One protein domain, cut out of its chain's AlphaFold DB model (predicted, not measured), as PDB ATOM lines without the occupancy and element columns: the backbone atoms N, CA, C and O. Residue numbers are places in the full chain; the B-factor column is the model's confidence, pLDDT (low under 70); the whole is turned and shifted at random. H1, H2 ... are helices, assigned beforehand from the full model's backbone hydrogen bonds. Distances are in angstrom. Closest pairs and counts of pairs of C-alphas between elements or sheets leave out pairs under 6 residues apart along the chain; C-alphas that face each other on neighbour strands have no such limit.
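What this domain is: This is residues 4 to 222 of the 222 residues of an uncharacterized protein of Nitrosopumilales archaeon (UniProt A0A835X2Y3). Five helices, H2 to H6, make an up-and-down bundle, each running against the one before it in the chain, and the much longer H8 packs along H3 on the outside of the bundle. Residues 206 to 222, of which 206 to 220 belong to H8, stick out past the bundle as a free arm, while short H1 only just touches H5, at a steep tilt of 47 degrees. The printed part has 219 residues with eight named helices, H1 to H8 in chain order, and no named strand; the class is all helix. It is compact, with a radius of gyration of the C-alphas of 19.3 A, yet elongated in outline, 71 by 40 by 31 A.

How they stand to each other: H1, residues 4 to 13, only just touches residues 133 to 137 of H5, residues 115 to 140, with 3 pairs of C-alphas within 8 A, the closest those of Leu 13 and Phe 133 at 7.6 A. H2, residues 27 to 47, touches H5 at a shallow tilt of 11 degrees, opposite ways; the closest C-alphas, of Thr 41 and Ala 127, are 4.6 A apart. H3, residues 68 to 90, touches H6, residues 144 to 164, the closest C-alphas being those of Thr 72 and Asn 155 at 5.0 A. H4, residues 94 to 108, and H5 form a helical hairpin, with C-alphas of Pro 105 and Phe 125 closest at 5.3 A. H5 is the hub, touching five helices. H7, residues 175 to 178, is near H3. H8, residues 181 to 220, touches H3 the same way at a shallow tilt of 25 degrees, closest at the C-alphas of Ser 89 and Gln 201, 5.1 A. H2 and H8 are apart. Every O i to N i+4 pair is within hydrogen-bond range in H1, H2, H6 and H8, against 15 of 19 in H3, 7 of 11 in H4 and 17 of 22 in H5; H7 is too short for such a pair.

Where its parts are: H1 begins at C-alpha 4, (222.038, 211.128, 347.882). H2 is 30.0 A long, H3 31.1 A, H4 22.7 A, H5 37.1 A and H6 30.5 A. H3 has a kink of 30 degrees near residue 75, and H5 one of 35 degrees near residue 131. H8, 59.5 A long, runs from C-alpha 181 at (182.100, 244.891, 348.109) to C-alpha 220 at (199.285, 189.651, 361.936).

The domain as a whole: The C-alphas of Tyr 166 and Asn 222 are the two farthest apart, 71.7 A. The printed part has no cut. The links H1 to H2 and H2 to H3 are long. Mean pLDDT of the printed part is 81.4; residues 49 to 66, 111 to 120, 162 to 180 and 222 are under 70.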
ATOM      1  N   HIS A   4     223.408 211.434 347.476       85.12
ATOM      2  CA  HIS A   4     222.038 211.128 347.882       85.12
ATOM      3  C   HIS A   4     221.095 212.330 347.685       85.12
ATOM      4  O   HIS A   4     220.015 212.176 347.126       85.12
ATOM      5  N   GLN A   5     221.533 213.541 348.046       85.75
ATOM      6  CA  GLN A   5     220.777 214.777 347.812       85.75
ATOM      7  C   GLN A   5     220.533 215.029 346.320       85.75
ATOM      8  O   GLN A   5     219.425 215.394 345.943       85.75
ATOM      9  N   ILE A   6     221.542 214.802 345.475       86.94
ATOM     10  CA  ILE A   6     221.412 214.949 344.016       86.94
ATOM     11  C   ILE A   6     220.381 213.960 343.463       86.94
ATOM     12  O   ILE A   6     219.513 214.352 342.690       86.94
ATOM     13  N   ASN A   7     220.430 212.699 343.896       90.56
ATOM     14  CA  ASN A   7     219.472 211.685 343.456       90.56
ATOM     15  C   ASN A   7     218.031 212.040 343.845       90.56
ATOM     16  O   ASN A   7     217.128 211.857 343.032       90.56
ATOM     17  N   ASN A   8     217.821 212.584 345.048       89.50
ATOM     18  CA  ASN A   8     216.499 213.036 345.484       89.50
ATOM     19  C   ASN A   8     215.980 214.164 344.579       89.50
ATOM     20  O   ASN A   8     214.842 214.097 344.121       89.50
ATOM     21  N   ILE A   9     216.833 215.140 344.244       88.69
ATOM     22  CA  ILE A   9     216.475 216.251 343.346       88.69
ATOM     23  C   ILE A   9     216.113 215.732 341.956       88.69
ATOM     24  O   ILE A   9     215.071 216.099 341.422       88.69
ATOM     25  N   ILE A  10     216.934 214.851 341.377       89.50
ATOM     26  CA  ILE A  10     216.669 214.261 340.056       89.50
ATOM     27  C   ILE A  10     215.343 213.495 340.066       89.50
ATOM     28  O   ILE A  10     214.560 213.600 339.124       89.50
ATOM     29  N   TYR A  11     215.080 212.731 341.127       91.38
ATOM     30  CA  TYR A  11     213.831 211.997 341.267       91.38
ATOM     31  C   TYR A  11     212.625 212.940 341.350       91.38
ATOM     32  O   TYR A  11     211.612 212.684 340.699       91.38
ATOM     33  N   ASP A  12     212.727 214.010 342.138       91.12
ATOM     34  CA  ASP A  12     211.620 214.926 342.411       91.12
ATOM     35  C   ASP A  12     211.367 215.943 341.291       91.12
ATOM     36  O   ASP A  12     210.227 216.365 341.121       91.12
ATOM     37  N   LEU A  13     212.378 216.286 340.491       86.88
ATOM     38  CA  LEU A  13     212.213 217.097 339.279       86.88
ATOM     39  C   LEU A  13     211.732 216.280 338.072       86.88
ATOM     40  O   LEU A  13     211.357 216.856 337.054       86.88
ATOM     41  N   ASN A  14     211.741 214.947 338.151       89.50
ATOM     42  CA  ASN A  14     211.280 214.102 337.056       89.50
ATOM     43  C   ASN A  14     209.746 214.201 336.911       89.50
ATOM     44  O   ASN A  14     209.032 213.789 337.832       89.50
ATOM     45  N   PRO A  15     209.215 214.634 335.749       84.69
ATOM     46  CA  PRO A  15     207.774 214.748 335.519       84.69
ATOM     47  C   PRO A  15     207.002 213.449 335.764       84.69
ATOM     48  O   PRO A  15     205.854 213.483 336.197       84.69
ATOM     49  N   LYS A  16     207.636 212.285 335.562       88.19
ATOM     50  CA  LYS A  16     207.017 210.975 335.830       88.19
ATOM     51  C   LYS A  16     206.651 210.777 337.303       88.19
ATOM     52  O   LYS A  16     205.757 209.998 337.612       88.19
ATOM     53  N   ASN A  17     207.321 211.499 338.197       89.81
ATOM     54  CA  ASN A  17     207.156 211.391 339.640       89.81
ATOM     55  C   ASN A  17     206.429 212.606 340.239       89.81
ATOM     56  O   ASN A  17     206.421 212.754 341.459       89.81
ATOM     57  N   CYS A  18     205.838 213.490 339.428       85.06
ATOM     58  CA  CYS A  18     205.241 214.742 339.916       85.06
ATOM     59  C   CYS A  18     204.074 214.531 340.898       85.06
ATOM     60  O   CYS A  18     203.884 215.332 341.804       85.06
ATOM     61  N   LEU A  19     203.342 213.420 340.777       90.25
ATOM     62  CA  LEU A  19     202.232 213.067 341.672       90.25
ATOM     63  C   LEU A  19     202.661 212.242 342.897       90.25
ATOM     64  O   LEU A  19     201.814 211.870 343.714       90.25
ATOM     65  N   SER A  20     203.953 211.930 343.036       91.81
ATOM     66  CA  SER A  20     204.481 211.293 344.243       91.81
ATOM     67  C   SER A  20     204.790 212.339 345.310       91.81
ATOM     68  O   SER A  20     205.073 213.493 344.996       91.81
ATOM     69  N   LYS A  21     204.851 211.920 346.578       91.94
ATOM     70  CA  LYS A  21     205.428 212.749 347.650       91.94
ATOM     71  C   LYS A  21     206.917 213.032 347.374       91.94
ATOM     72  O   LYS A  21     207.542 212.307 346.587       91.94
ATOM     73  N   PHE A  22     207.468 214.076 347.994       91.75
ATOM     74  CA  PHE A  22     208.908 214.347 348.004       91.75
ATOM     75  C   PHE A  22     209.672 213.171 348.609       91.75
ATOM     76  O   PHE A  22     209.235 212.590 349.604       91.75
ATOM     77  N   GLN A  23     210.857 212.879 348.069       89.44
ATOM     78  CA  GLN A  23     211.789 211.941 348.708       89.44
ATOM     79  C   GLN A  23     212.305 212.488 350.044       89.44
ATOM     80  O   GLN A  23     212.553 211.739 350.986       89.44
ATOM     81  N   ASN A  24     212.433 213.814 350.143       86.50
ATOM     82  CA  ASN A  24     212.789 214.513 351.368       86.50
ATOM     83  C   ASN A  24     211.702 215.546 351.715       86.50
ATOM     84  O   ASN A  24     211.735 216.652 351.181       86.50
ATOM     85  N   PRO A  25     210.763 215.243 352.626       79.50
ATOM     86  CA  PRO A  25     209.671 216.154 352.971       79.50
ATOM     87  C   PRO A  25     210.104 217.321 353.880       79.50
ATOM     88  O   PRO A  25     209.264 217.969 354.498       79.50
ATOM     89  N   SER A  26     211.405 217.603 354.015       89.81
ATOM     90  CA  SER A  26     211.860 218.735 354.822       89.81
ATOM     91  C   SER A  26     211.476 220.075 354.196       89.81
ATOM     92  O   SER A  26     211.569 220.281 352.984       89.81
ATOM     93  N   LEU A  27     211.133 221.034 355.056       91.44
ATOM     94  CA  LEU A  27     210.751 222.377 354.633       91.44
ATOM     95  C   LEU A  27     211.837 223.046 353.779       91.44
ATOM     96  O   LEU A  27     211.557 223.581 352.714       91.44
ATOM     97  N   ARG A  28     213.103 222.947 354.202       92.06
ATOM     98  CA  ARG A  28     214.246 223.511 353.465       92.06
ATOM     99  C   ARG A  28     214.342 222.969 352.039       92.06
ATOM    100  O   ARG A  28     214.669 223.716 351.124       92.06
ATOM    101  N   TYR A  29     214.058 221.683 351.857       91.88
ATOM    102  CA  TYR A  29     214.090 221.046 350.548       91.88
ATOM    103  C   TYR A  29     212.931 221.509 349.655       91.88
ATOM    104  O   TYR A  29     213.154 221.805 348.485       91.88
ATOM    105  N   ALA A  30     211.727 221.664 350.218       93.00
ATOM    106  CA  ALA A  30     210.584 222.218 349.491       93.00
ATOM    107  C   ALA A  30     210.854 223.653 349.006       93.00
ATOM    108  O   ALA A  30     210.645 223.940 347.832       93.00
ATOM    109  N   PHE A  31     211.398 224.525 349.865       94.31
ATOM    110  CA  PHE A  31     211.802 225.887 349.481       94.31
ATOM    111  C   PHE A  31     212.891 225.892 348.399       94.31
ATOM    112  O   PHE A  31     212.848 226.705 347.480       94.31
ATOM    113  N   PHE A  32     213.857 224.974 348.484       93.44
ATOM    114  CA  PHE A  32     214.904 224.837 347.474       93.44
ATOM    115  C   PHE A  32     214.336 224.443 346.100       93.44
ATOM    116  O   PHE A  32     214.666 225.071 345.096       93.44
ATOM    117  N   LEU A  33     213.445 223.446 346.048       92.94
ATOM    118  CA  LEU A  33     212.796 223.037 344.798       92.94
ATOM    119  C   LEU A  33     211.822 224.090 344.261       92.94
ATOM    120  O   LEU A  33     211.737 224.261 343.045       92.94
ATOM    121  N   ALA A  34     211.136 224.822 345.139       93.50
ATOM    122  CA  ALA A  34     210.321 225.968 344.750       93.50
ATOM    123  C   ALA A  34     211.187 227.035 344.065       93.50
ATOM    124  O   ALA A  34     210.874 227.464 342.958       93.50
ATOM    125  N   GLY A  35     212.331 227.382 344.667       93.44
ATOM    126  CA  GLY A  35     213.295 228.318 344.089       93.44
ATOM    127  C   GLY A  35     213.811 227.881 342.717       93.44
ATOM    128  O   GLY A  35     213.893 228.707 341.814       93.44
ATOM    129  N   ILE A  36     214.093 226.587 342.519       92.69
ATOM    130  CA  ILE A  36     214.454 226.054 341.195       92.69
ATOM    131  C   ILE A  36     213.292 226.206 340.210       92.69
ATOM    132  O   ILE A  36     213.493 226.700 339.108       92.69
ATOM    133  N   SER A  37     212.085 225.796 340.597       92.56
ATOM    134  CA  SER A  37     210.930 225.743 339.690       92.56
ATOM    135  C   SER A  37     210.519 227.142 339.228       92.56
ATOM    136  O   SER A  37     210.449 227.390 338.028       92.56
ATOM    137  N   TYR A  38     210.362 228.080 340.167       92.06
ATOM    138  CA  TYR A  38     210.082 229.484 339.858       92.06
ATOM    139  C   TYR A  38     211.283 230.196 339.222       92.06
ATOM    140  O   TYR A  38     211.101 231.079 338.389       92.06
ATOM    141  N   GLY A  39     212.515 229.805 339.555       90.75
ATOM    142  CA  GLY A  39     213.715 230.315 338.892       90.75
ATOM    143  C   GLY A  39     213.765 229.943 337.408       90.75
ATOM    144  O   GLY A  39     214.103 230.787 336.581       90.75
ATOM    145  N   ILE A  40     213.371 228.713 337.053       89.62
ATOM    146  CA  ILE A  40     213.223 228.289 335.653       89.62
ATOM    147  C   ILE A  40     212.111 229.091 334.978       89.62
ATOM    148  O   ILE A  40     212.327 229.566 333.871       89.62
ATOM    149  N   THR A  41     210.964 229.290 335.634       87.00
ATOM    150  CA  THR A  41     209.880 230.145 335.120       87.00
ATOM    151  C   THR A  41     210.390 231.542 334.776       87.00
ATOM    152  O   THR A  41     210.248 231.968 333.637       87.00
ATOM    153  N   ILE A  42     211.076 232.210 335.710       84.75
ATOM    154  CA  ILE A  42     211.659 233.541 335.488       84.75
ATOM    155  C   ILE A  42     212.669 233.514 334.334       84.75
ATOM    156  O   ILE A  42     212.666 234.407 333.491       84.75
ATOM    157  N   LEU A  43     213.531 232.495 334.272       86.00
ATOM    158  CA  LEU A  43     214.517 232.358 333.201       86.00
ATOM    159  C   LEU A  43     213.852 232.183 331.832       86.00
ATOM    160  O   LEU A  43     214.264 232.837 330.879       86.00
ATOM    161  N   VAL A  44     212.826 231.332 331.736       82.44
ATOM    162  CA  VAL A  44     212.033 231.146 330.514       82.44
ATOM    163  C   VAL A  44     211.423 232.478 330.101       82.44
ATOM    164  O   VAL A  44     211.628 232.888 328.965       82.44
ATOM    165  N   SER A  45     210.792 233.198 331.033       74.56
ATOM    166  CA  SER A  45     210.217 234.521 330.779       74.56
ATOM    167  C   SER A  45     211.250 235.547 330.312       74.56
ATOM    168  O   SER A  45     210.961 236.345 329.428       74.56
ATOM    169  N   ILE A  46     212.472 235.543 330.856       76.75
ATOM    170  CA  ILE A  46     213.557 236.421 330.385       76.75
ATOM    171  C   ILE A  46     213.955 236.065 328.950       76.75
ATOM    172  O   ILE A  46     214.060 236.951 328.104       76.75
ATOM    173  N   LEU A  47     214.180 234.776 328.674       79.31
ATOM    174  CA  LEU A  47     214.632 234.292 327.365       79.31
ATOM    175  C   LEU A  47     213.594 234.524 326.268       79.31
ATOM    176  O   LEU A  47     213.955 234.730 325.113       79.31
ATOM    177  N   THR A  48     212.314 234.507 326.625       70.38
ATOM    178  CA  THR A  48     211.214 234.773 325.699       70.38
ATOM    179  C   THR A  48     210.886 236.265 325.586       70.38
ATOM    180  O   THR A  48     209.937 236.613 324.891       70.38
ATOM    181  N   HIS A  49     211.668 237.143 326.236       67.19
ATOM    182  CA  HIS A  49     211.424 238.588 326.345       67.19
ATOM    183  C   HIS A  49     210.038 238.930 326.904       67.19
ATOM    184  O   HIS A  49     209.417 239.915 326.515       67.19
ATOM    185  N   ASP A  50     209.569 238.106 327.838       64.06
ATOM    186  CA  ASP A  50     208.174 238.042 328.243       64.06
ATOM    187  C   ASP A  50     207.962 237.973 329.763       64.06
ATOM    188  O   ASP A  50     207.039 237.352 330.289       64.06
ATOM    189  N   LEU A  51     208.847 238.637 330.502       55.44
ATOM    190  CA  LEU A  51     208.666 238.915 331.930       55.44
ATOM    191  C   LEU A  51     207.269 239.474 332.295       55.44
ATOM    192  O   LEU A  51     206.775 239.098 333.358       55.44
ATOM    193  N   PRO A  52     206.614 240.332 331.479       50.09
ATOM    194  CA  PRO A  52     205.323 240.917 331.849       50.09
ATOM    195  C   PRO A  52     204.103 239.990 331.704       50.09
ATOM    196  O   PRO A  52     203.082 240.280 332.326       50.09
ATOM    197  N   SER A  53     204.151 238.914 330.905       50.97
ATOM    198  CA  SER A  53     202.929 238.193 330.491       50.97
ATOM    199  C   SER A  53     202.508 237.015 331.345       50.97
ATOM    200  O   SER A  53     201.375 236.551 331.243       50.97
ATOM    201  N   VAL A  54     203.401 236.506 332.193       50.38
ATOM    202  CA  VAL A  54     203.063 235.348 333.031       50.38
ATOM    203  C   VAL A  54     202.075 235.743 334.132       50.38
ATOM    204  O   VAL A  54     201.432 234.884 334.729       50.38
ATOM    205  N   SER A  55     201.891 237.046 334.379       47.72
ATOM    206  CA  SER A  55     200.726 237.532 335.109       47.72
ATOM    207  C   SER A  55     199.530 237.570 334.168       47.72
ATOM    208  O   SER A  55     199.482 238.394 333.257       47.72
ATOM    209  N   PHE A  56     198.561 236.699 334.431       46.72
ATOM    210  CA  PHE A  56     197.260 236.685 333.780       46.72
ATOM    211  C   PHE A  56     196.728 238.126 333.617       46.72
ATOM    212  O   PHE A  56     196.461 238.802 334.616       46.72
ATOM    213  N   HIS A  57     196.576 238.619 332.383       48.75
ATOM    214  CA  HIS A  57     195.920 239.899 332.094       48.75
ATOM    215  C   HIS A  57     194.418 239.756 332.388       48.75
ATOM    216  O   HIS A  57     193.598 239.547 331.497       48.75
ATOM    217  N   LYS A  58     194.048 239.808 333.675       45.06
ATOM    218  CA  LYS A  58     192.654 239.695 334.142       45.06
ATOM    219  C   LYS A  58     191.822 240.950 333.885       45.06
ATOM    220  O   LYS A  58     190.606 240.875 334.011       45.06
ATOM    221  N   GLU A  59     192.453 242.040 333.446       39.91
ATOM    222  CA  GLU A  59     191.799 243.302 333.068       39.91
ATOM    223  C   GLU A  59     190.733 243.125 331.969       39.91
ATOM    224  O   GLU A  59     189.840 243.953 331.864       39.91
ATOM    225  N   ALA A  60     190.787 242.044 331.177       37.03
ATOM    226  CA  ALA A  60     189.885 241.847 330.039       37.03
ATOM    227  C   ALA A  60     188.771 240.797 330.248       37.03
ATOM    228  O   ALA A  60     187.831 240.761 329.459       37.03
ATOM    229  N   LEU A  61     188.850 239.931 331.269       35.72
ATOM    230  CA  LEU A  61     187.861 238.848 331.463       35.72
ATOM    231  C   LEU A  61     186.775 239.184 332.485       35.72
ATOM    232  O   LEU A  61     185.693 238.604 332.450       35.72
ATOM    233  N   PHE A  62     187.053 240.132 333.373       36.28
ATOM    234  CA  PHE A  62     186.091 240.658 334.320       36.28
ATOM    235  C   PHE A  62     186.350 242.159 334.416       36.28
ATOM    236  O   PHE A  62     187.405 242.550 334.904       36.28
ATOM    237  N   GLU A  63     185.400 243.004 334.009       42.72
ATOM    238  CA  GLU A  63     185.391 244.457 334.291       42.72
ATOM    239  C   GLU A  63     185.235 244.749 335.803       42.72
ATOM    240  O   GLU A  63     184.661 245.749 336.223       42.72
ATOM    241  N   ILE A  64     185.704 243.837 336.654       42.34
ATOM    242  CA  ILE A  64     185.775 244.004 338.093       42.34
ATOM    243  C   ILE A  64     187.083 244.752 338.348       42.34
ATOM    244  O   ILE A  64     188.129 244.269 337.907       42.34
ATOM    245  N   PRO A  65     187.081 245.888 339.063       49.69
ATOM    246  CA  PRO A  65     188.317 246.516 339.508       49.69
ATOM    247  C   PRO A  65     189.096 245.521 340.383       49.69
ATOM    248  O   PRO A  65     188.796 245.295 341.555       49.69
ATOM    249  N   VAL A  66     190.082 244.854 339.784       57.94
ATOM    250  CA  VAL A  66     190.937 243.894 340.479       57.94
ATOM    251  C   VAL A  66     192.039 244.678 341.171       57.94
ATOM    252  O   VAL A  66     192.918 245.250 340.532       57.94
ATOM    253  N   THR A  67     191.994 244.716 342.498       70.06
ATOM    254  CA  THR A  67     193.044 245.359 343.290       70.06
ATOM    255  C   THR A  67     194.354 244.581 343.168       70.06
ATOM    256  O   THR A  67     194.351 243.362 342.950       70.06
ATOM    257  N   ALA A  68     195.488 245.256 343.386       74.69
ATOM    258  CA  ALA A  68     196.790 244.592 343.440       74.69
ATOM    259  C   ALA A  68     196.759 243.402 344.415       74.69
ATOM    260  O   ALA A  68     197.148 242.299 344.045       74.69
ATOM    261  N   PHE A  69     196.167 243.580 345.600       80.94
ATOM    262  CA  PHE A  69     196.015 242.512 346.589       80.94
ATOM    263  C   PHE A  69     195.179 241.326 346.082       80.94
ATOM    264  O   PHE A  69     195.541 240.172 346.315       80.94
ATOM    265  N   ASN A  70     194.090 241.572 345.347       81.62
ATOM    266  CA  ASN A  70     193.309 240.490 344.749       81.62
ATOM    267  C   ASN A  70     194.172 239.676 343.783       81.62
ATOM    268  O   ASN A  70     194.190 238.452 343.871       81.62
ATOM    269  N   THR A  71     194.916 240.346 342.900       77.00
ATOM    270  CA  THR A  71     195.733 239.700 341.855       77.00
ATOM    271  C   THR A  71     196.993 239.005 342.375       77.00
ATOM    272  O   THR A  71     197.395 237.981 341.820       77.00
ATOM    273  N   THR A  72     197.607 239.520 343.443       84.50
ATOM    274  CA  THR A  72     198.875 239.000 343.971       84.50
ATOM    275  C   THR A  72     198.715 238.099 345.189       84.50
ATOM    276  O   THR A  72     199.641 237.352 345.494       84.50
ATOM    277  N   VAL A  73     197.563 238.131 345.873       89.12
ATOM    278  CA  VAL A  73     197.326 237.353 347.100       89.12
ATOM    279  C   VAL A  73     196.093 236.461 346.989       89.12
ATOM    280  O   VAL A  73     196.231 235.241 347.008       89.12
ATOM    281  N   LEU A  74     194.889 237.028 346.864       89.94
ATOM    282  CA  LEU A  74     193.655 236.229 346.963       89.94
ATOM    283  C   LEU A  74     193.499 235.243 345.803       89.94
ATOM    284  O   LEU A  74     193.217 234.066 346.011       89.94
ATOM    285  N   ILE A  75     193.728 235.708 344.578       88.75
ATOM    286  CA  ILE A  75     193.636 234.885 343.375       88.75
ATOM    287  C   ILE A  75     194.645 233.726 343.394       88.75
ATOM    288  O   ILE A  75     194.200 232.596 343.208       88.75
ATOM    289  N   PRO A  76     195.951 233.940 343.653       92.06
ATOM    290  CA  PRO A  76     196.911 232.840 343.756       92.06
ATOM    291  C   PRO A  76     196.512 231.786 344.786       92.06
ATOM    292  O   PRO A  76     196.605 230.594 344.508       92.06
ATOM    293  N   ILE A  77     195.996 232.203 345.950       95.44
ATOM    294  CA  ILE A  77     195.481 231.267 346.959       95.44
ATOM    295  C   ILE A  77     194.348 230.412 346.375       95.44
ATOM    296  O   ILE A  77     194.342 229.193 346.543       95.44
ATOM    297  N   LEU A  78     193.388 231.036 345.690       95.25
ATOM    298  CA  LEU A  78     192.267 230.325 345.080       95.25
ATOM    299  C   LEU A  78     192.717 229.379 343.965       95.25
ATOM    300  O   LEU A  78     192.231 228.253 343.906       95.25
ATOM    301  N   GLU A  79     193.654 229.795 343.114       94.25
ATOM    302  CA  GLU A  79     194.212 228.945 342.060       94.25
ATOM    303  C   GLU A  79     194.885 227.703 342.661       94.25
ATOM    304  O   GLU A  79     194.584 226.578 342.255       94.25
ATOM    305  N   GLU A  80     195.696 227.874 343.708       96.38
ATOM    306  CA  GLU A  80     196.318 226.753 344.413       96.38
ATOM    307  C   GLU A  80     195.291 225.773 344.987       96.38
ATOM    308  O   GLU A  80     195.422 224.552 344.859       96.38
ATOM    309  N   ILE A  81     194.242 226.298 345.621       96.69
ATOM    310  CA  ILE A  81     193.218 225.474 346.260       96.69
ATOM    311  C   ILE A  81     192.354 224.761 345.218       96.69
ATOM    312  O   ILE A  81     192.114 223.562 345.359       96.69
ATOM    313  N   PHE A  82     191.890 225.452 344.178       95.44
ATOM    314  CA  PHE A  82     190.977 224.869 343.196       95.44
ATOM    315  C   PHE A  82     191.669 223.881 342.256       95.44
ATOM    316  O   PHE A  82     191.105 222.818 341.990       95.44
ATOM    317  N   PHE A  83     192.883 224.182 341.785       96.06
ATOM    318  CA  PHE A  83     193.569 223.328 340.810       96.06
ATOM    319  C   PHE A  83     194.389 222.204 341.447       96.06
ATOM    320  O   PHE A  83     194.575 221.160 340.818       96.06
ATOM    321  N   PHE A  84     194.834 222.364 342.696       95.94
ATOM    322  CA  PHE A  84     195.698 221.377 343.352       95.94
ATOM    323  C   PHE A  84     195.138 220.911 344.690       95.94
ATOM    324  O   PHE A  84     194.962 219.707 344.888       95.94
ATOM    325  N   GLY A  85     194.802 221.837 345.588       95.81
ATOM    326  CA  GLY A  85     194.354 221.535 346.943       95.81
ATOM    327  C   GLY A  85     193.149 220.596 346.997       95.81
ATOM    328  O   GLY A  85     193.258 219.478 347.507       95.81
ATOM    329  N   ILE A  86     192.005 221.010 346.454       95.19
ATOM    330  CA  ILE A  86     190.763 220.226 346.448       95.19
ATOM    331  C   ILE A  86     190.936 218.909 345.677       95.19
ATOM    332  O   ILE A  86     190.626 217.865 346.258       95.19
ATOM    333  N   PRO A  87     191.468 218.878 344.436       95.00
ATOM    334  CA  PRO A  87     191.682 217.621 343.715       95.00
ATOM    335  C   PRO A  87     192.534 216.619 344.498       95.00
ATOM    336  O   PRO A  87     192.176 215.448 344.624       95.00
ATOM    337  N   ILE A  88     193.639 217.071 345.097       94.69
ATOM    338  CA  ILE A  88     194.538 216.199 345.865       94.69
ATOM    339  C   ILE A  88     193.901 215.743 347.181       94.69
ATOM    340  O   ILE A  88     194.206 214.638 347.639       94.69
ATOM    341  N   SER A  89     193.019 216.549 347.770       93.69
ATOM    342  CA  SER A  89     192.372 216.255 349.056       93.69
ATOM    343  C   SER A  89     191.116 215.392 348.916       93.69
ATOM    344  O   SER A  89     190.750 214.698 349.856       93.69
ATOM    345  N   THR A  90     190.472 215.388 347.748       93.19
ATOM    346  CA  THR A  90     189.211 214.660 347.511       93.19
ATOM    347  C   THR A  90     189.396 213.302 346.846       93.19
ATOM    348  O   THR A  90     188.555 212.424 347.019       93.19
ATOM    349  N   THR A  91     190.477 213.098 346.088       89.25
ATOM    350  CA  THR A  91     190.691 211.842 345.364       89.25
ATOM    351  C   THR A  91     192.123 211.321 345.472       89.25
ATOM    352  O   THR A  91     193.088 212.051 345.721       89.25
ATOM    353  N   ASN A  92     192.263 210.007 345.294       86.00
ATOM    354  CA  ASN A  92     193.541 209.323 345.108       86.00
ATOM    355  C   ASN A  92     193.799 208.947 343.644       86.00
ATOM    356  O   ASN A  92     194.855 208.398 343.348       86.00
ATOM    357  N   ASN A  93     192.885 209.279 342.724       91.25
ATOM    358  CA  ASN A  93     193.054 209.011 341.300       91.25
ATOM    359  C   ASN A  93     194.115 209.955 340.689       91.25
ATOM    360  O   ASN A  93     193.851 211.155 340.561       91.25
ATOM    361  N   PRO A  94     195.295 209.446 340.278       89.88
ATOM    362  CA  PRO A  94     196.361 210.284 339.736       89.88
ATOM    363  C   PRO A  94     195.972 210.956 338.413       89.88
ATOM    364  O   PRO A  94     196.380 212.087 338.172       89.88
ATOM    365  N   ILE A  95     195.142 210.306 337.588       91.00
ATOM    366  CA  ILE A  95     194.688 210.855 336.302       91.00
ATOM    367  C   ILE A  95     193.783 212.063 336.543       91.00
ATOM    368  O   ILE A  95     193.991 213.111 335.943       91.00
ATOM    369  N   GLY A  96     192.815 211.943 337.460       90.19
ATOM    370  CA  GLY A  96     191.896 213.041 337.780       90.19
ATOM    371  C   GLY A  96     192.620 214.271 338.331       90.19
ATOM    372  O   GLY A  96     192.353 215.390 337.904       90.19
ATOM    373  N   ILE A  97     193.592 214.056 339.222       93.69
ATOM    374  CA  ILE A  97     194.427 215.133 339.771       93.69
ATOM    375  C   ILE A  97     195.226 215.814 338.658       93.69
ATOM    376  O   ILE A  97     195.248 217.040 338.585       93.69
ATOM    377  N   PHE A  98     195.851 215.028 337.779       93.12
ATOM    378  CA  PHE A  98     196.638 215.567 336.676       93.12
ATOM    379  C   PHE A  98     195.790 216.397 335.709       93.12
ATOM    380  O   PHE A  98     196.186 217.500 335.341       93.12
ATOM    381  N   VAL A  99     194.611 215.890 335.332       93.00
ATOM    382  CA  VAL A  99     193.686 216.578 334.420       93.00
ATOM    383  C   VAL A  99     193.215 217.906 335.003       93.00
ATOM    384  O   VAL A  99     193.180 218.893 334.280       93.00
ATOM    385  N   ILE A 100     192.884 217.972 336.293       94.06
ATOM    386  CA  ILE A 100     192.464 219.246 336.889       94.06
ATOM    387  C   ILE A 100     193.647 220.218 336.972       94.06
ATOM    388  O   ILE A 100     193.512 221.375 336.585       94.06
ATOM    389  N   GLY A 101     194.823 219.751 337.397       93.19
ATOM    390  CA  GLY A 101     195.989 220.623 337.506       93.19
ATOM    391  C   GLY A 101     196.492 221.144 336.155       93.19
ATOM    392  O   GLY A 101     196.911 222.291 336.089       93.19
ATOM    393  N   ILE A 102     196.407 220.374 335.059       93.81
ATOM    394  CA  ILE A 102     196.836 220.849 333.727       93.81
ATOM    395  C   ILE A 102     195.886 221.896 333.124       93.81
ATOM    396  O   ILE A 102     196.286 222.628 332.220       93.81
ATOM    397  N   ILE A 103     194.658 222.032 333.637       92.50
ATOM    398  CA  ILE A 103     193.777 223.140 333.244       92.50
ATOM    399  C   ILE A 103     194.407 224.480 333.648       92.50
ATOM    400  O   ILE A 103     194.335 225.428 332.874       92.50
ATOM    401  N   TRP A 104     195.091 224.554 334.795       92.62
ATOM    402  CA  TRP A 104     195.740 225.780 335.271       92.62
ATOM    403  C   TRP A 104     196.731 226.404 334.261       92.62
ATOM    404  O   TRP A 104     196.525 227.557 333.876       92.62
ATOM    405  N   PRO A 105     197.758 225.696 333.744       89.69
ATOM    406  CA  PRO A 105     198.637 226.251 332.718       89.69
ATOM    407  C   PRO A 105     197.893 226.481 331.395       89.69
ATOM    408  O   PRO A 105     198.145 227.483 330.736       89.69
ATOM    409  N   ILE A 106     196.932 225.623 331.014       89.00
ATOM    410  CA  ILE A 106     196.124 225.821 329.794       89.00
ATOM    411  C   ILE A 106     195.369 227.154 329.835       89.00
ATOM    412  O   ILE A 106     195.280 227.822 328.811       89.00
ATOM    413  N   LEU A 107     194.875 227.582 331.001       84.69
ATOM    414  CA  LEU A 107     194.208 228.878 331.137       84.69
ATOM    415  C   LEU A 107     195.120 230.052 330.745       84.69
ATOM    416  O   LEU A 107     194.628 231.049 330.222       84.69
ATOM    417  N   HIS A 108     196.440 229.917 330.902       79.56
ATOM    418  CA  HIS A 108     197.402 230.950 330.508       79.56
ATOM    419  C   HIS A 108     197.538 231.089 328.981       79.56
ATOM    420  O   HIS A 108     197.931 232.152 328.507       79.56
ATOM    421  N   LEU A 109     197.115 230.088 328.191       78.81
ATOM    422  CA  LEU A 109     197.018 230.217 326.726       78.81
ATOM    423  C   LEU A 109     195.969 231.254 326.288       78.81
ATOM    424  O   LEU A 109     195.994 231.710 325.146       78.81
ATOM    425  N   PHE A 110     195.058 231.635 327.183       74.06
ATOM    426  CA  PHE A 110     193.980 232.587 326.909       74.06
ATOM    427  C   PHE A 110     194.250 233.978 327.507       74.06
ATOM    428  O   PHE A 110     193.336 234.794 327.622       74.06
ATOM    429  N   SER A 111     195.500 234.252 327.897       59.62
ATOM    430  CA  SER A 111     195.917 235.498 328.535       59.62
ATOM    431  C   SER A 111     196.963 236.215 327.668       59.62
ATOM    432  O   SER A 111     198.141 236.183 328.016       59.62
ATOM    433  N   PRO A 112     196.591 236.813 326.509       56.12
ATOM    434  CA  PRO A 112     195.484 237.781 326.389       56.12
ATOM    435  C   PRO A 112     194.381 237.400 325.378       56.12
ATOM    436  O   PRO A 112     194.601 236.627 324.450       56.12
ATOM    437  N   LEU A 113     193.203 238.031 325.502       50.75
ATOM    438  CA  LEU A 113     192.047 237.889 324.592       50.75
ATOM    439  C   LEU A 113     192.267 238.507 323.189       50.75
ATOM    440  O   LEU A 113     191.344 238.557 322.376       50.75
ATOM    441  N   ASN A 114     193.486 238.962 322.888       50.41
ATOM    442  CA  ASN A 114     193.820 239.717 321.686       50.41
ATOM    443  C   ASN A 114     194.688 238.833 320.771       50.41
ATOM    444  O   ASN A 114     195.705 238.282 321.190       50.41
ATOM    445  N   VAL A 115     194.302 238.702 319.498       46.72
ATOM    446  CA  VAL A 115     194.941 237.786 318.526       46.72
ATOM    447  C   VAL A 115     196.417 238.142 318.253       46.72
ATOM    448  O   VAL A 115     197.214 237.268 317.921       46.72
ATOM    449  N   GLU A 116     196.812 239.400 318.464       52.03
ATOM    450  CA  GLU A 116     198.182 239.900 318.251       52.03
ATOM    451  C   GLU A 116     199.202 239.419 319.303       52.03
ATOM    452  O   GLU A 116     200.404 239.586 319.121       52.03
ATOM    453  N   SER A 117     198.745 238.771 320.380       57.53
ATOM    454  CA  SER A 117     199.574 238.344 321.519       57.53
ATOM    455  C   SER A 117     199.707 236.823 321.680       57.53
ATOM    456  O   SER A 117     200.063 236.335 322.747       57.53
ATOM    457  N   TYR A 118     199.466 236.045 320.622       58.91
ATOM    458  CA  TYR A 118     199.527 234.575 320.674       58.91
ATOM    459  C   TYR A 118     200.878 234.015 321.166       58.91
ATOM    460  O   TYR A 118     200.910 233.045 321.925       58.91
ATOM    461  N   SER A 119     202.002 234.633 320.778       62.47
ATOM    462  CA  SER A 119     203.334 234.238 321.269       62.47
ATOM    463  C   SER A 119     203.472 234.430 322.779       62.47
ATOM    464  O   SER A 119     204.122 233.627 323.440       62.47
ATOM    465  N   LEU A 120     202.812 235.457 323.314       66.31
ATOM    466  CA  LEU A 120     202.805 235.822 324.724       66.31
ATOM    467  C   LEU A 120     202.120 234.740 325.574       66.31
ATOM    468  O   LEU A 120     202.678 234.213 326.535       66.31
ATOM    469  N   SER A 121     200.932 234.321 325.137       71.62
ATOM    470  CA  SER A 121     200.150 233.274 325.796       71.62
ATOM    471  C   SER A 121     200.862 231.918 325.794       71.62
ATOM    472  O   SER A 121     200.796 231.157 326.763       71.62
ATOM    473  N   LEU A 122     201.569 231.602 324.704       77.38
ATOM    474  CA  LEU A 122     202.336 230.363 324.589       77.38
ATOM    475  C   LEU A 122     203.554 230.356 325.528       77.38
ATOM    476  O   LEU A 122     203.842 229.334 326.155       77.38
ATOM    477  N   ASN A 123     204.240 231.490 325.673       77.38
ATOM    478  CA  ASN A 123     205.341 231.633 326.623       77.38
ATOM    479  C   ASN A 123     204.857 231.495 328.068       77.38
ATOM    480  O   ASN A 123     205.473 230.762 328.841       77.38
ATOM    481  N   ALA A 124     203.735 232.131 328.419       77.50
ATOM    482  CA  ALA A 124     203.124 232.008 329.741       77.50
ATOM    483  C   ALA A 124     202.748 230.547 330.059       77.50
ATOM    484  O   ALA A 124     203.038 230.040 331.146       77.50
ATOM    485  N   PHE A 125     202.196 229.820 329.083       85.19
ATOM    486  CA  PHE A 125     201.963 228.380 329.208       85.19
ATOM    487  C   PHE A 125     203.258 227.597 329.474       85.19
ATOM    488  O   PHE A 125     203.314 226.799 330.406       85.19
ATOM    489  N   PHE A 126     204.330 227.822 328.709       84.31
ATOM    490  CA  PHE A 126     205.588 227.102 328.937       84.31
ATOM    491  C   PHE A 126     206.249 227.461 330.271       84.31
ATOM    492  O   PHE A 126     206.796 226.582 330.942       84.31
ATOM    493  N   ALA A 127     206.161 228.726 330.681       83.38
ATOM    494  CA  ALA A 127     206.724 229.219 331.930       83.38
ATOM    495  C   ALA A 127     206.040 228.598 333.163       83.38
ATOM    496  O   ALA A 127     206.681 228.437 334.200       83.38
ATOM    497  N   THR A 128     204.775 228.182 333.058       87.69
ATOM    498  CA  THR A 128     204.034 227.551 334.165       87.69
ATOM    499  C   THR A 128     204.308 226.048 334.322       87.69
ATOM    500  O   THR A 128     204.087 225.506 335.403       87.69
ATOM    501  N   LEU A 129     204.858 225.355 333.313       89.81
ATOM    502  CA  LEU A 129     205.093 223.900 333.379       89.81
ATOM    503  C   LEU A 129     206.063 223.445 334.490       89.81
ATOM    504  O   LEU A 129     205.750 222.464 335.167       89.81
ATOM    505  N   PRO A 130     207.219 224.099 334.734       88.12
ATOM    506  CA  PRO A 130     208.094 223.724 335.848       88.12
ATOM    507  C   PRO A 130     207.385 223.843 337.202       88.12
ATOM    508  O   PRO A 130     207.536 222.989 338.076       88.12
ATOM    509  N   VAL A 131     206.570 224.889 337.349       92.00
ATOM    510  CA  VAL A 131     205.825 225.203 338.571       92.00
ATOM    511  C   VAL A 131     204.655 224.237 338.771       92.00
ATOM    512  O   VAL A 131     204.461 223.768 339.890       92.00
ATOM    513  N   LEU A 132     203.977 223.811 337.699       93.81
ATOM    514  CA  LEU A 132     202.929 222.783 337.735       93.81
ATOM    515  C   LEU A 132     203.407 221.499 338.433       93.81
ATOM    516  O   LEU A 132     202.730 220.951 339.306       93.81
ATOM    517  N   PHE A 133     204.584 220.993 338.052       92.31
ATOM    518  CA  PHE A 133     205.117 219.764 338.647       92.31
ATOM    519  C   PHE A 133     205.477 219.947 340.121       92.31
ATOM    520  O   PHE A 133     205.263 219.036 340.927       92.31
ATOM    521  N   PHE A 134     205.987 221.127 340.481       93.06
ATOM    522  CA  PHE A 134     206.241 221.487 341.868       93.06
ATOM    523  C   PHE A 134     204.942 221.535 342.684       93.06
ATOM    524  O   PHE A 134     204.894 220.924 343.754       93.06
ATOM    525  N   HIS A 135     203.885 222.166 342.164       95.06
ATOM    526  CA  HIS A 135     202.568 222.260 342.802       95.06
ATOM    527  C   HIS A 135     201.988 220.883 343.133       95.06
ATOM    528  O   HIS A 135     201.642 220.613 344.285       95.06
ATOM    529  N   PHE A 136     201.959 219.955 342.171       94.81
ATOM    530  CA  PHE A 136     201.484 218.593 342.433       94.81
ATOM    531  C   PHE A 136     202.236 217.923 343.583       94.81
ATOM    532  O   PHE A 136     201.628 217.350 344.496       94.81
ATOM    533  N   LYS A 137     203.563 218.014 343.548       93.06
ATOM    534  CA  LYS A 137     204.441 217.315 344.478       93.06
ATOM    535  C   LYS A 137     204.380 217.910 345.883       93.06
ATOM    536  O   LYS A 137     204.311 217.165 346.864       93.06
ATOM    537  N   VAL A 138     204.361 219.237 345.995       94.62
ATOM    538  CA  VAL A 138     204.311 219.940 347.283       94.62
ATOM    539  C   VAL A 138     202.965 219.722 347.978       94.62
ATOM    540  O   VAL A 138     202.941 219.388 349.165       94.62
ATOM    541  N   TRP A 139     201.856 219.764 347.233       94.88
ATOM    542  CA  TRP A 139     200.530 219.454 347.765       94.88
ATOM    543  C   TRP A 139     200.396 217.983 348.161       94.88
ATOM    544  O   TRP A 139     199.941 217.689 349.266       94.88
ATOM    545  N   LYS A 140     200.865 217.040 347.330       92.31
ATOM    546  CA  LYS A 140     200.887 215.608 347.687       92.31
ATOM    547  C   LYS A 140     201.716 215.316 348.934       92.31
ATOM    548  O   LYS A 140     201.432 214.350 349.641       92.31
ATOM    549  N   SER A 141     202.720 216.142 349.211       92.25
ATOM    550  CA  SER A 141     203.590 216.023 350.382       92.25
ATOM    551  C   SER A 141     203.032 216.688 351.646       92.25
ATOM    552  O   SER A 141     203.721 216.683 352.659       92.25
ATOM    553  N   GLY A 142     201.820 217.258 351.607       91.56
ATOM    554  CA  GLY A 142     201.215 217.951 352.753       91.56
ATOM    555  C   GLY A 142     201.788 219.351 353.010       91.56
ATOM    556  O   GLY A 142     201.574 219.926 354.070       91.56
ATOM    557  N   LEU A 143     202.522 219.914 352.047       94.19
ATOM    558  CA  LEU A 143     203.179 221.221 352.158       94.19
ATOM    559  C   LEU A 143     202.514 222.278 351.260       94.19
ATOM    560  O   LEU A 143     203.159 223.251 350.885       94.19
ATOM    561  N   GLY A 144     201.235 222.111 350.907       94.00
ATOM    562  CA  GLY A 144     200.519 222.976 349.952       94.00
ATOM    563  C   GLY A 144     200.588 224.478 350.258       94.00
ATOM    564  O   GLY A 144     200.677 225.295 349.349       94.00
ATOM    565  N   TRP A 145     200.673 224.855 351.535       94.44
ATOM    566  CA  TRP A 145     200.871 226.247 351.950       94.44
ATOM    567  C   TRP A 145     202.191 226.860 351.446       94.44
ATOM    568  O   TRP A 145     202.249 228.062 351.200       94.44
ATOM    569  N   VAL A 146     203.245 226.057 351.245       95.69
ATOM    570  CA  VAL A 146     204.504 226.513 350.632       95.69
ATOM    571  C   VAL A 146     204.247 226.928 349.186       95.69
ATOM    572  O   VAL A 146     204.727 227.973 348.758       95.69
ATOM    573  N   SER A 147     203.447 226.146 348.458       95.06
ATOM    574  CA  SER A 147     203.014 226.467 347.094       95.06
ATOM    575  C   SER A 147     202.344 227.836 347.024       95.06
ATOM    576  O   SER A 147     202.761 228.686 346.240       95.06
ATOM    577  N   ILE A 148     201.391 228.069 347.933       96.06
ATOM    578  CA  ILE A 148     200.654 229.329 348.072       96.06
ATOM    579  C   ILE A 148     201.602 230.509 348.283       96.06
ATOM    580  O   ILE A 148     201.515 231.495 347.558       96.06
ATOM    581  N   ILE A 149     202.539 230.414 349.232       95.75
ATOM    582  CA  ILE A 149     203.481 231.510 349.511       95.75
ATOM    583  C   ILE A 149     204.318 231.849 348.278       95.75
ATOM    584  O   ILE A 149     204.484 233.026 347.958       95.75
ATOM    585  N   PHE A 150     204.842 230.838 347.583       95.12
ATOM    586  CA  PHE A 150     205.657 231.072 346.394       95.12
ATOM    587  C   PHE A 150     204.841 231.624 345.227       95.12
ATOM    588  O   PHE A 150     205.337 232.500 344.525       95.12
ATOM    589  N   HIS A 151     203.598 231.178 345.050       93.75
ATOM    590  CA  HIS A 151     202.718 231.689 344.003       93.75
ATOM    591  C   HIS A 151     202.357 233.159 344.264       93.75
ATOM    592  O   HIS A 151     202.563 234.008 343.396       93.75
ATOM    593  N   CYS A 152     201.944 233.505 345.490       93.25
ATOM    594  CA  CYS A 152     201.711 234.899 345.875       93.25
ATOM    595  C   CYS A 152     202.976 235.756 345.713       93.25
ATOM    596  O   CYS A 152     202.926 236.871 345.191       93.25
ATOM    597  N   GLY A 153     204.129 235.231 346.143       91.88
ATOM    598  CA  GLY A 153     205.418 235.911 346.033       91.88
ATOM    599  C   GLY A 153     205.823 236.166 344.583       91.88
ATOM    600  O   GLY A 153     206.247 237.272 344.256       91.88
ATOM    601  N   TYR A 154     205.632 235.181 343.704       89.88
ATOM    602  CA  TYR A 154     205.881 235.315 342.273       89.88
ATOM    603  C   TYR A 154     204.978 236.379 341.646       89.88
ATOM    604  O   TYR A 154     205.483 237.305 341.016       89.88
ATOM    605  N   ASN A 155     203.667 236.331 341.893       86.06
ATOM    606  CA  ASN A 155     202.749 237.334 341.347       86.06
ATOM    607  C   ASN A 155     203.052 238.736 341.886       86.06
ATOM    608  O   ASN A 155     203.021 239.701 341.128       86.06
ATOM    609  N   THR A 156     203.412 238.858 343.166       85.50
ATOM    610  CA  THR A 156     203.838 240.134 343.764       85.50
ATOM    611  C   THR A 156     205.108 240.671 343.104       85.50
ATOM    612  O   THR A 156     205.200 241.869 342.824       85.50
ATOM    613  N   LEU A 157     206.083 239.798 342.834       84.94
ATOM    614  CA  LEU A 157     207.332 240.150 342.167       84.94
ATOM    615  C   LEU A 157     207.078 240.642 340.737       84.94
ATOM    616  O   LEU A 157     207.540 241.723 340.376       84.94
ATOM    617  N   ILE A 158     206.311 239.888 339.944       77.88
ATOM    618  CA  ILE A 158     205.964 240.269 338.567       77.88
ATOM    619  C   ILE A 158     205.165 241.575 338.549       77.88
ATOM    620  O   ILE A 158     205.497 242.480 337.782       77.88
ATOM    621  N   GLN A 159     204.179 241.729 339.437       75.62
ATOM    622  CA  GLN A 159     203.413 242.969 339.558       75.62
ATOM    623  C   GLN A 159     204.327 244.159 339.878       75.62
ATOM    624  O   GLN A 159     204.216 245.206 339.249       75.62
ATOM    625  N   SER A 160     205.279 243.987 340.797       76.38
ATOM    626  CA  SER A 160     206.238 245.031 341.175       76.38
ATOM    627  C   SER A 160     207.150 245.436 340.010       76.38
ATOM    628  O   SER A 160     207.402 246.625 339.815       76.38
ATOM    629  N   PHE A 161     207.596 244.482 339.186       72.56
ATOM    630  CA  PHE A 161     208.337 244.791 337.958       72.56
ATOM    631  C   PHE A 161     207.488 245.576 336.950       72.56
ATOM    632  O   PHE A 161     207.972 246.564 336.397       72.56
ATOM    633  N   ARG A 162     206.212 245.207 336.762       66.88
ATOM    634  CA  ARG A 162     205.279 245.941 335.884       66.88
ATOM    635  C   ARG A 162     205.055 247.381 336.355       66.88
ATOM    636  O   ARG A 162     205.043 248.292 335.526       66.88
ATOM    637  N   CYS A 163     204.961 247.593 337.672       65.31
ATOM    638  CA  CYS A 163     204.900 248.927 338.274       65.31
ATOM    639  C   CYS A 163     206.170 249.741 337.991       65.31
ATOM    640  O   CYS A 163     206.088 250.879 337.538       65.31
ATOM    641  N   GLY A 164     207.348 249.154 338.233       63.22
ATOM    642  CA  GLY A 164     208.638 249.834 338.059       63.22
ATOM    643  C   GLY A 164     208.970 250.183 336.605       63.22
ATOM    644  O   GLY A 164     209.733 251.112 336.358       63.22
ATOM    645  N   GLN A 165     208.382 249.469 335.642       62.12
ATOM    646  CA  GLN A 165     208.509 249.749 334.209       62.12
ATOM    647  C   GLN A 165     207.434 250.712 333.673       62.12
ATOM    648  O   GLN A 165     207.396 250.951 332.468       62.12
ATOM    649  N   TYR A 166     206.565 251.260 334.534       53.97
ATOM    650  CA  TYR A 166     205.439 252.133 334.164       53.97
ATOM    651  C   TYR A 166     204.442 251.499 333.175       53.97
ATOM    652  O   TYR A 166     203.676 252.207 332.525       53.97
ATOM    653  N   ILE A 167     204.427 250.164 333.068       55.00
ATOM    654  CA  ILE A 167     203.498 249.421 332.199       55.00
ATOM    655  C   ILE A 167     202.080 249.474 332.780       55.00
ATOM    656  O   ILE A 167     201.098 249.483 332.045       55.00
ATOM    657  N   THR A 168     201.971 249.522 334.108       55.41
ATOM    658  CA  THR A 168     200.701 249.631 334.831       55.41
ATOM    659  C   THR A 168     200.765 250.785 335.819       55.41
ATOM    660  O   THR A 168     201.741 250.902 336.563       55.41
ATOM    661  N   THR A 169     199.709 251.599 335.892       53.84
ATOM    662  CA  THR A 169     199.536 252.567 336.981       53.84
ATOM    663  C   THR A 169     199.279 251.805 338.272       53.84
ATOM    664  O   THR A 169     198.151 251.418 338.571       53.84
ATOM    665  N   CYS A 170     200.334 251.550 339.033       57.81
ATOM    666  CA  CYS A 170     200.190 250.997 340.363       57.81
ATOM    667  C   CYS A 170     199.804 252.140 341.287       57.81
ATOM    668  O   CYS A 170     200.670 252.851 341.788       57.81
ATOM    669  N   SER A 171     198.499 252.348 341.479       51.91
ATOM    670  CA  SER A 171     198.069 253.025 342.693       51.91
ATOM    671  C   SER A 171     198.498 252.111 343.838       51.91
ATOM    672  O   SER A 171     197.959 251.020 344.040       51.91
ATOM    673  N   GLU A 172     199.590 252.510 344.492       48.50
ATOM    674  CA  GLU A 172     200.027 252.011 345.792       48.50
ATOM    675  C   GLU A 172     198.790 251.691 346.610       48.50
ATOM    676  O   GLU A 172     197.929 252.560 346.636       48.50
ATOM    677  N   PHE A 173     198.694 250.479 347.180       50.62
ATOM    678  CA  PHE A 173     197.722 250.041 348.194       50.62
ATOM    679  C   PHE A 173     196.825 251.172 348.717       50.62
ATOM    680  O   PHE A 173     197.005 251.656 349.831       50.62
ATOM    681  N   ASN A 174     195.898 251.633 347.880       48.34
ATOM    682  CA  ASN A 174     195.168 252.846 348.191       48.34
ATOM    683  C   ASN A 174     194.087 252.394 349.155       48.34
ATOM    684  O   ASN A 174     193.486 251.345 348.929       48.34
ATOM    685  N   GLU A 175     193.863 253.124 350.238       51.19
ATOM    686  CA  GLU A 175     192.909 252.723 351.279       51.19
ATOM    687  C   GLU A 175     191.512 252.475 350.671       51.19
ATOM    688  O   GLU A 175     190.824 251.521 351.033       51.19
ATOM    689  N   ASN A 176     191.197 253.207 349.597       55.81
ATOM    690  CA  ASN A 176     189.977 253.083 348.799       55.81
ATOM    691  C   ASN A 176     189.862 251.758 348.009       55.81
ATOM    692  O   ASN A 176     188.779 251.391 347.565       55.81
ATOM    693  N   ASN A 177     190.952 251.002 347.824       55.25
ATOM    694  CA  ASN A 177     190.932 249.701 347.139       55.25
ATOM    695  C   ASN A 177     190.218 248.619 347.969       55.25
ATOM    696  O   ASN A 177     189.827 247.590 347.422       55.25
ATOM    697  N   PHE A 178     190.037 248.827 349.274       62.25
ATOM    698  CA  PHE A 178     189.330 247.892 350.153       62.25
ATOM    699  C   PHE A 178     187.850 248.248 350.354       62.25
ATOM    700  O   PHE A 178     187.127 247.487 350.988       62.25
ATOM    701  N   GLU A 179     187.386 249.370 349.797       65.44
ATOM    702  CA  GLU A 179     186.009 249.858 349.964       65.44
ATOM    703  C   GLU A 179     185.004 249.181 349.014       65.44
ATOM    704  O   GLU A 179     183.793 249.373 349.131       65.44
ATOM    705  N   PHE A 180     185.493 248.354 348.089       68.38
ATOM    706  CA  PHE A 180     184.674 247.639 347.115       68.38
ATOM    707  C   PHE A 180     184.077 246.348 347.715       68.38
ATOM    708  O   PHE A 180     184.828 245.507 348.225       68.38
ATOM    709  N   PRO A 181     182.748 246.123 347.638       76.25
ATOM    710  CA  PRO A 181     182.100 244.891 348.109       76.25
ATOM    711  C   PRO A 181     182.729 243.598 347.562       76.25
ATOM    712  O   PRO A 181     182.771 242.574 348.248       76.25
ATOM    713  N   GLU A 182     183.261 243.645 346.343       76.00
ATOM    714  CA  GLU A 182     183.910 242.539 345.644       76.00
ATOM    715  C   GLU A 182     185.152 242.029 346.382       76.00
ATOM    716  O   GLU A 182     185.405 240.821 346.391       76.00
ATOM    717  N   PHE A 183     185.899 242.916 347.053       81.50
ATOM    718  CA  PHE A 183     187.042 242.528 347.880       81.50
ATOM    719  C   PHE A 183     186.605 241.599 349.016       81.50
ATOM    720  O   PHE A 183     187.181 240.526 349.202       81.50
ATOM    721  N   TYR A 184     185.552 241.973 349.747       84.94
ATOM    722  CA  TYR A 184     185.049 241.185 350.872       84.94
ATOM    723  C   TYR A 184     184.454 239.850 350.426       84.94
ATOM    724  O   TYR A 184     184.647 238.839 351.104       84.94
ATOM    725  N   ILE A 185     183.782 239.821 349.272       86.62
ATOM    726  CA  ILE A 185     183.286 238.578 348.672       86.62
ATOM    727  C   ILE A 185     184.461 237.654 348.341       86.62
ATOM    728  O   ILE A 185     184.459 236.492 348.747       86.62
ATOM    729  N   LEU A 186     185.487 238.163 347.656       86.50
ATOM    730  CA  LEU A 186     186.650 237.364 347.272       86.50
ATOM    731  C   LEU A 186     187.437 236.879 348.496       86.50
ATOM    732  O   LEU A 186     187.847 235.717 348.548       86.50
ATOM    733  N   LEU A 187     187.603 237.734 349.506       90.44
ATOM    734  CA  LEU A 187     188.214 237.378 350.784       90.44
ATOM    735  C   LEU A 187     187.416 236.271 351.486       90.44
ATOM    736  O   LEU A 187     188.000 235.283 351.929       90.44
ATOM    737  N   GLY A 188     186.086 236.395 351.531       93.56
ATOM    738  CA  GLY A 188     185.191 235.388 352.096       93.56
ATOM    739  C   GLY A 188     185.296 234.040 351.379       93.56
ATOM    740  O   GLY A 188     185.469 233.013 352.035       93.56
ATOM    741  N   ILE A 189     185.279 234.039 350.040       93.69
ATOM    742  CA  ILE A 189     185.484 232.831 349.223       93.69
ATOM    743  C   ILE A 189     186.862 232.222 349.507       93.69
ATOM    744  O   ILE A 189     186.975 231.004 349.644       93.69
ATOM    745  N   THR A 190     187.900 233.046 349.641       94.44
ATOM    746  CA  THR A 190     189.270 232.589 349.916       94.44
ATOM    747  C   THR A 190     189.369 231.910 351.278       94.44
ATOM    748  O   THR A 190     189.842 230.776 351.363       94.44
ATOM    749  N   ILE A 191     188.860 232.549 352.335       96.44
ATOM    750  CA  ILE A 191     188.840 231.982 353.692       96.44
ATOM    751  C   ILE A 191     188.043 230.675 353.708       96.44
ATOM    752  O   ILE A 191     188.524 229.665 354.221       96.44
ATOM    753  N   LEU A 192     186.855 230.663 353.099       97.06
ATOM    754  CA  LEU A 192     186.033 229.461 353.002       97.06
ATOM    755  C   LEU A 192     186.764 228.328 352.267       97.06
ATOM    756  O   LEU A 192     186.756 227.193 352.737       97.06
ATOM    757  N   SER A 193     187.439 228.629 351.158       95.94
ATOM    758  CA  SER A 193     188.203 227.643 350.383       95.94
ATOM    759  C   SER A 193     189.361 227.054 351.193       95.94
ATOM    760  O   SER A 193     189.575 225.841 351.152       95.94
ATOM    761  N   ILE A 194     190.059 227.879 351.986       96.25
ATOM    762  CA  ILE A 194     191.108 227.419 352.912       96.25
ATOM    763  C   ILE A 194     190.514 226.460 353.951       96.25
ATOM    764  O   ILE A 194     191.053 225.375 354.174       96.25
ATOM    765  N   CYS A 195     189.385 226.823 354.562       96.81
ATOM    766  CA  CYS A 195     188.709 225.973 355.543       96.81
ATOM    767  C   CYS A 195     188.267 224.634 354.934       96.81
ATOM    768  O   CYS A 195     188.470 223.582 355.542       96.81
ATOM    769  N   ILE A 196     187.704 224.663 353.721       96.25
ATOM    770  CA  ILE A 196     187.273 223.465 352.994       96.25
ATOM    771  C   ILE A 196     188.465 222.546 352.727       96.25
ATOM    772  O   ILE A 196     188.410 221.368 353.075       96.25
ATOM    773  N   VAL A 197     189.552 223.058 352.138       96.00
ATOM    774  CA  VAL A 197     190.704 222.208 351.809       96.00
ATOM    775  C   VAL A 197     191.367 221.657 353.069       96.00
ATOM    776  O   VAL A 197     191.702 220.476 353.100       96.00
ATOM    777  N   TYR A 198     191.472 222.456 354.135       94.75
ATOM    778  CA  TYR A 198     191.989 222.002 355.424       94.75
ATOM    779  C   TYR A 198     191.167 220.835 355.983       94.75
ATOM    780  O   TYR A 198     191.724 219.800 356.352       94.75
ATOM    781  N   PHE A 199     189.837 220.965 355.994       96.25
ATOM    782  CA  PHE A 199     188.947 219.907 356.466       96.25
ATOM    783  C   PHE A 199     189.064 218.632 355.617       96.25
ATOM    784  O   PHE A 199     189.147 217.529 356.158       96.25
ATOM    785  N   LEU A 200     189.117 218.773 354.289       95.31
ATOM    786  CA  LEU A 200     189.264 217.640 353.374       95.31
ATOM    787  C   LEU A 200     190.599 216.912 353.569       95.31
ATOM    788  O   LEU A 200     190.621 215.683 353.580       95.31
ATOM    789  N   GLN A 201     191.699 217.645 353.764       91.62
ATOM    790  CA  GLN A 201     193.008 217.051 354.045       91.62
ATOM    791  C   GLN A 201     193.011 216.288 355.362       91.62
ATOM    792  O   GLN A 201     193.430 215.134 355.394       91.62
ATOM    793  N   ARG A 202     192.480 216.900 356.424       92.88
ATOM    794  CA  ARG A 202     192.345 216.271 357.741       92.88
ATOM    795  C   ARG A 202     191.581 214.954 357.666       92.88
ATOM    796  O   ARG A 202     192.068 213.940 358.154       92.88
ATOM    797  N   LYS A 203     190.423 214.963 357.005       93.38
ATOM    798  CA  LYS A 203     189.610 213.759 356.817       93.38
ATOM    799  C   LYS A 203     190.380 212.674 356.060       93.38
ATOM    800  O   LYS A 203     190.392 211.520 356.470       93.38
ATOM    801  N   LYS A 204     191.060 213.049 354.977       91.06
ATOM    802  CA  LYS A 204     191.846 212.114 354.174       91.06
ATOM    803  C   LYS A 204     192.995 211.474 354.961       91.06
ATOM    804  O   LYS A 204     193.227 210.277 354.825       91.06
ATOM    805  N   GLU A 205     193.715 212.250 355.767       89.31
ATOM    806  CA  GLU A 205     194.789 211.734 356.626       89.31
ATOM    807  C   GLU A 205     194.264 210.730 357.661       89.31
ATOM    808  O   GLU A 205     194.908 209.711 357.920       89.31
ATOM    809  N   GLU A 206     193.088 211.001 358.231       92.12
ATOM    810  CA  GLU A 206     192.410 210.096 359.163       92.12
ATOM    811  C   GLU A 206     192.004 208.782 358.476       92.12
ATOM    812  O   GLU A 206     192.308 207.706 358.999       92.12
ATOM    813  N   ASP A 207     191.411 208.855 357.282       90.38
ATOM    814  CA  ASP A 207     191.024 207.682 356.489       90.38
ATOM    815  C   ASP A 207     192.255 206.821 356.121       90.38
ATOM    816  O   ASP A 207     192.266 205.607 356.353       90.38
ATOM    817  N   GLU A 208     193.340 207.442 355.635       89.19
ATOM    818  CA  GLU A 208     194.601 206.753 355.303       89.19
ATOM    819  C   GLU A 208     195.237 206.073 356.532       89.19
ATOM    820  O   GLU A 208     195.804 204.977 356.432       89.19
ATOM    821  N   TYR A 209     195.140 206.697 357.709       90.88
ATOM    822  CA  TYR A 209     195.629 206.118 358.959       90.88
ATOM    823  C   TYR A 209     194.815 204.888 359.382       90.88
ATOM    824  O   TYR A 209     195.396 203.854 359.726       90.88
ATOM    825  N   ILE A 210     193.481 204.974 359.328       92.75
ATOM    826  CA  ILE A 210     192.586 203.862 359.676       92.75
ATOM    827  C   ILE A 210     192.845 202.663 358.760       92.75
ATOM    828  O   ILE A 210     193.032 201.545 359.251       92.75
ATOM    829  N   GLU A 211     192.933 202.884 357.445       91.25
ATOM    830  CA  GLU A 211     193.232 201.823 356.476       91.25
ATOM    831  C   GLU A 211     194.564 201.124 356.770       91.25
ATOM    832  O   GLU A 211     194.656 199.893 356.706       91.25
ATOM    833  N   LYS A 212     195.601 201.892 357.127       91.62
ATOM    834  CA  LYS A 212     196.910 201.339 357.486       91.62
ATOM    835  C   LYS A 212     196.824 200.442 358.723       91.62
ATOM    836  O   LYS A 212     197.328 199.321 358.698       91.62
ATOM    837  N   VAL A 213     196.141 200.892 359.777       92.81
ATOM    838  CA  VAL A 213     195.958 200.108 361.013       92.81
ATOM    839  C   VAL A 213     195.189 198.810 360.746       92.81
ATOM    840  O   VAL A 213     195.541 197.763 361.294       92.81
ATOM    841  N   LEU A 214     194.151 198.854 359.907       92.94
ATOM    842  CA  LEU A 214     193.380 197.666 359.529       92.94
ATOM    843  C   LEU A 214     194.230 196.665 358.734       92.94
ATOM    844  O   LEU A 214     194.193 195.465 359.018       92.94
ATOM    845  N   ARG A 215     195.045 197.151 357.792       91.50
ATOM    846  CA  ARG A 215     195.966 196.321 357.001       91.50
ATOM    847  C   ARG A 215     197.003 195.618 357.878       91.50
ATOM    848  O   ARG A 215     197.194 194.411 357.746       91.50
ATOM    849  N   ASP A 216     197.615 196.344 358.809       91.12
ATOM    850  CA  ASP A 216     198.633 195.796 359.712       91.12
ATOM    851  C   ASP A 216     198.051 194.737 360.664       91.12
ATOM    852  O   ASP A 216     198.726 193.764 361.001       91.12
ATOM    853  N   LYS A 217     196.784 194.882 361.077       89.25
ATOM    854  CA  LYS A 217     196.070 193.852 361.850       89.25
ATOM    855  C   LYS A 217     195.786 192.601 361.018       89.25
ATOM    856  O   LYS A 217     195.980 191.499 361.517       89.25
ATOM    857  N   SER A 218     195.373 192.756 359.757       86.00
ATOM    858  CA  SER A 218     195.128 191.618 358.860       86.00
ATOM    859  C   SER A 218     196.392 190.798 358.593       86.00
ATOM    860  O   SER A 218     196.302 189.581 358.494       86.00
ATOM    861  N   LEU A 219     197.557 191.445 358.488       84.62
ATOM    862  CA  LEU A 219     198.840 190.769 358.258       84.62
ATOM    863  C   LEU A 219     199.365 190.011 359.484       84.62
ATOM    864  O   LEU A 219     200.198 189.133 359.326       84.62
ATOM    865  N   LYS A 220     198.908 190.352 360.695       79.31
ATOM    866  CA  LYS A 220     199.285 189.651 361.936       79.31
ATOM    867  C   LYS A 220     198.416 188.428 362.239       79.31
ATOM    868  O   LYS A 220     198.787 187.636 363.098       79.31
ATOM    869  N   ASN A 221     197.263 188.313 361.581       73.88
ATOM    870  CA  ASN A 221     196.301 187.229 361.788       73.88
ATOM    871  C   ASN A 221     196.418 186.102 360.739       73.88
ATOM    872  O   ASN A 221     195.652 185.144 360.818       73.88
ATOM    873  N   ASN A 222     197.353 186.223 359.788       61.03
ATOM    874  CA  ASN A 222     197.735 185.211 358.794       61.03
ATOM    875  C   ASN A 222     199.182 184.774 359.040       61.03
ATOM    876  O   ASN A 222     199.491 183.605 358.731       61.03
TER     877      ASN A 222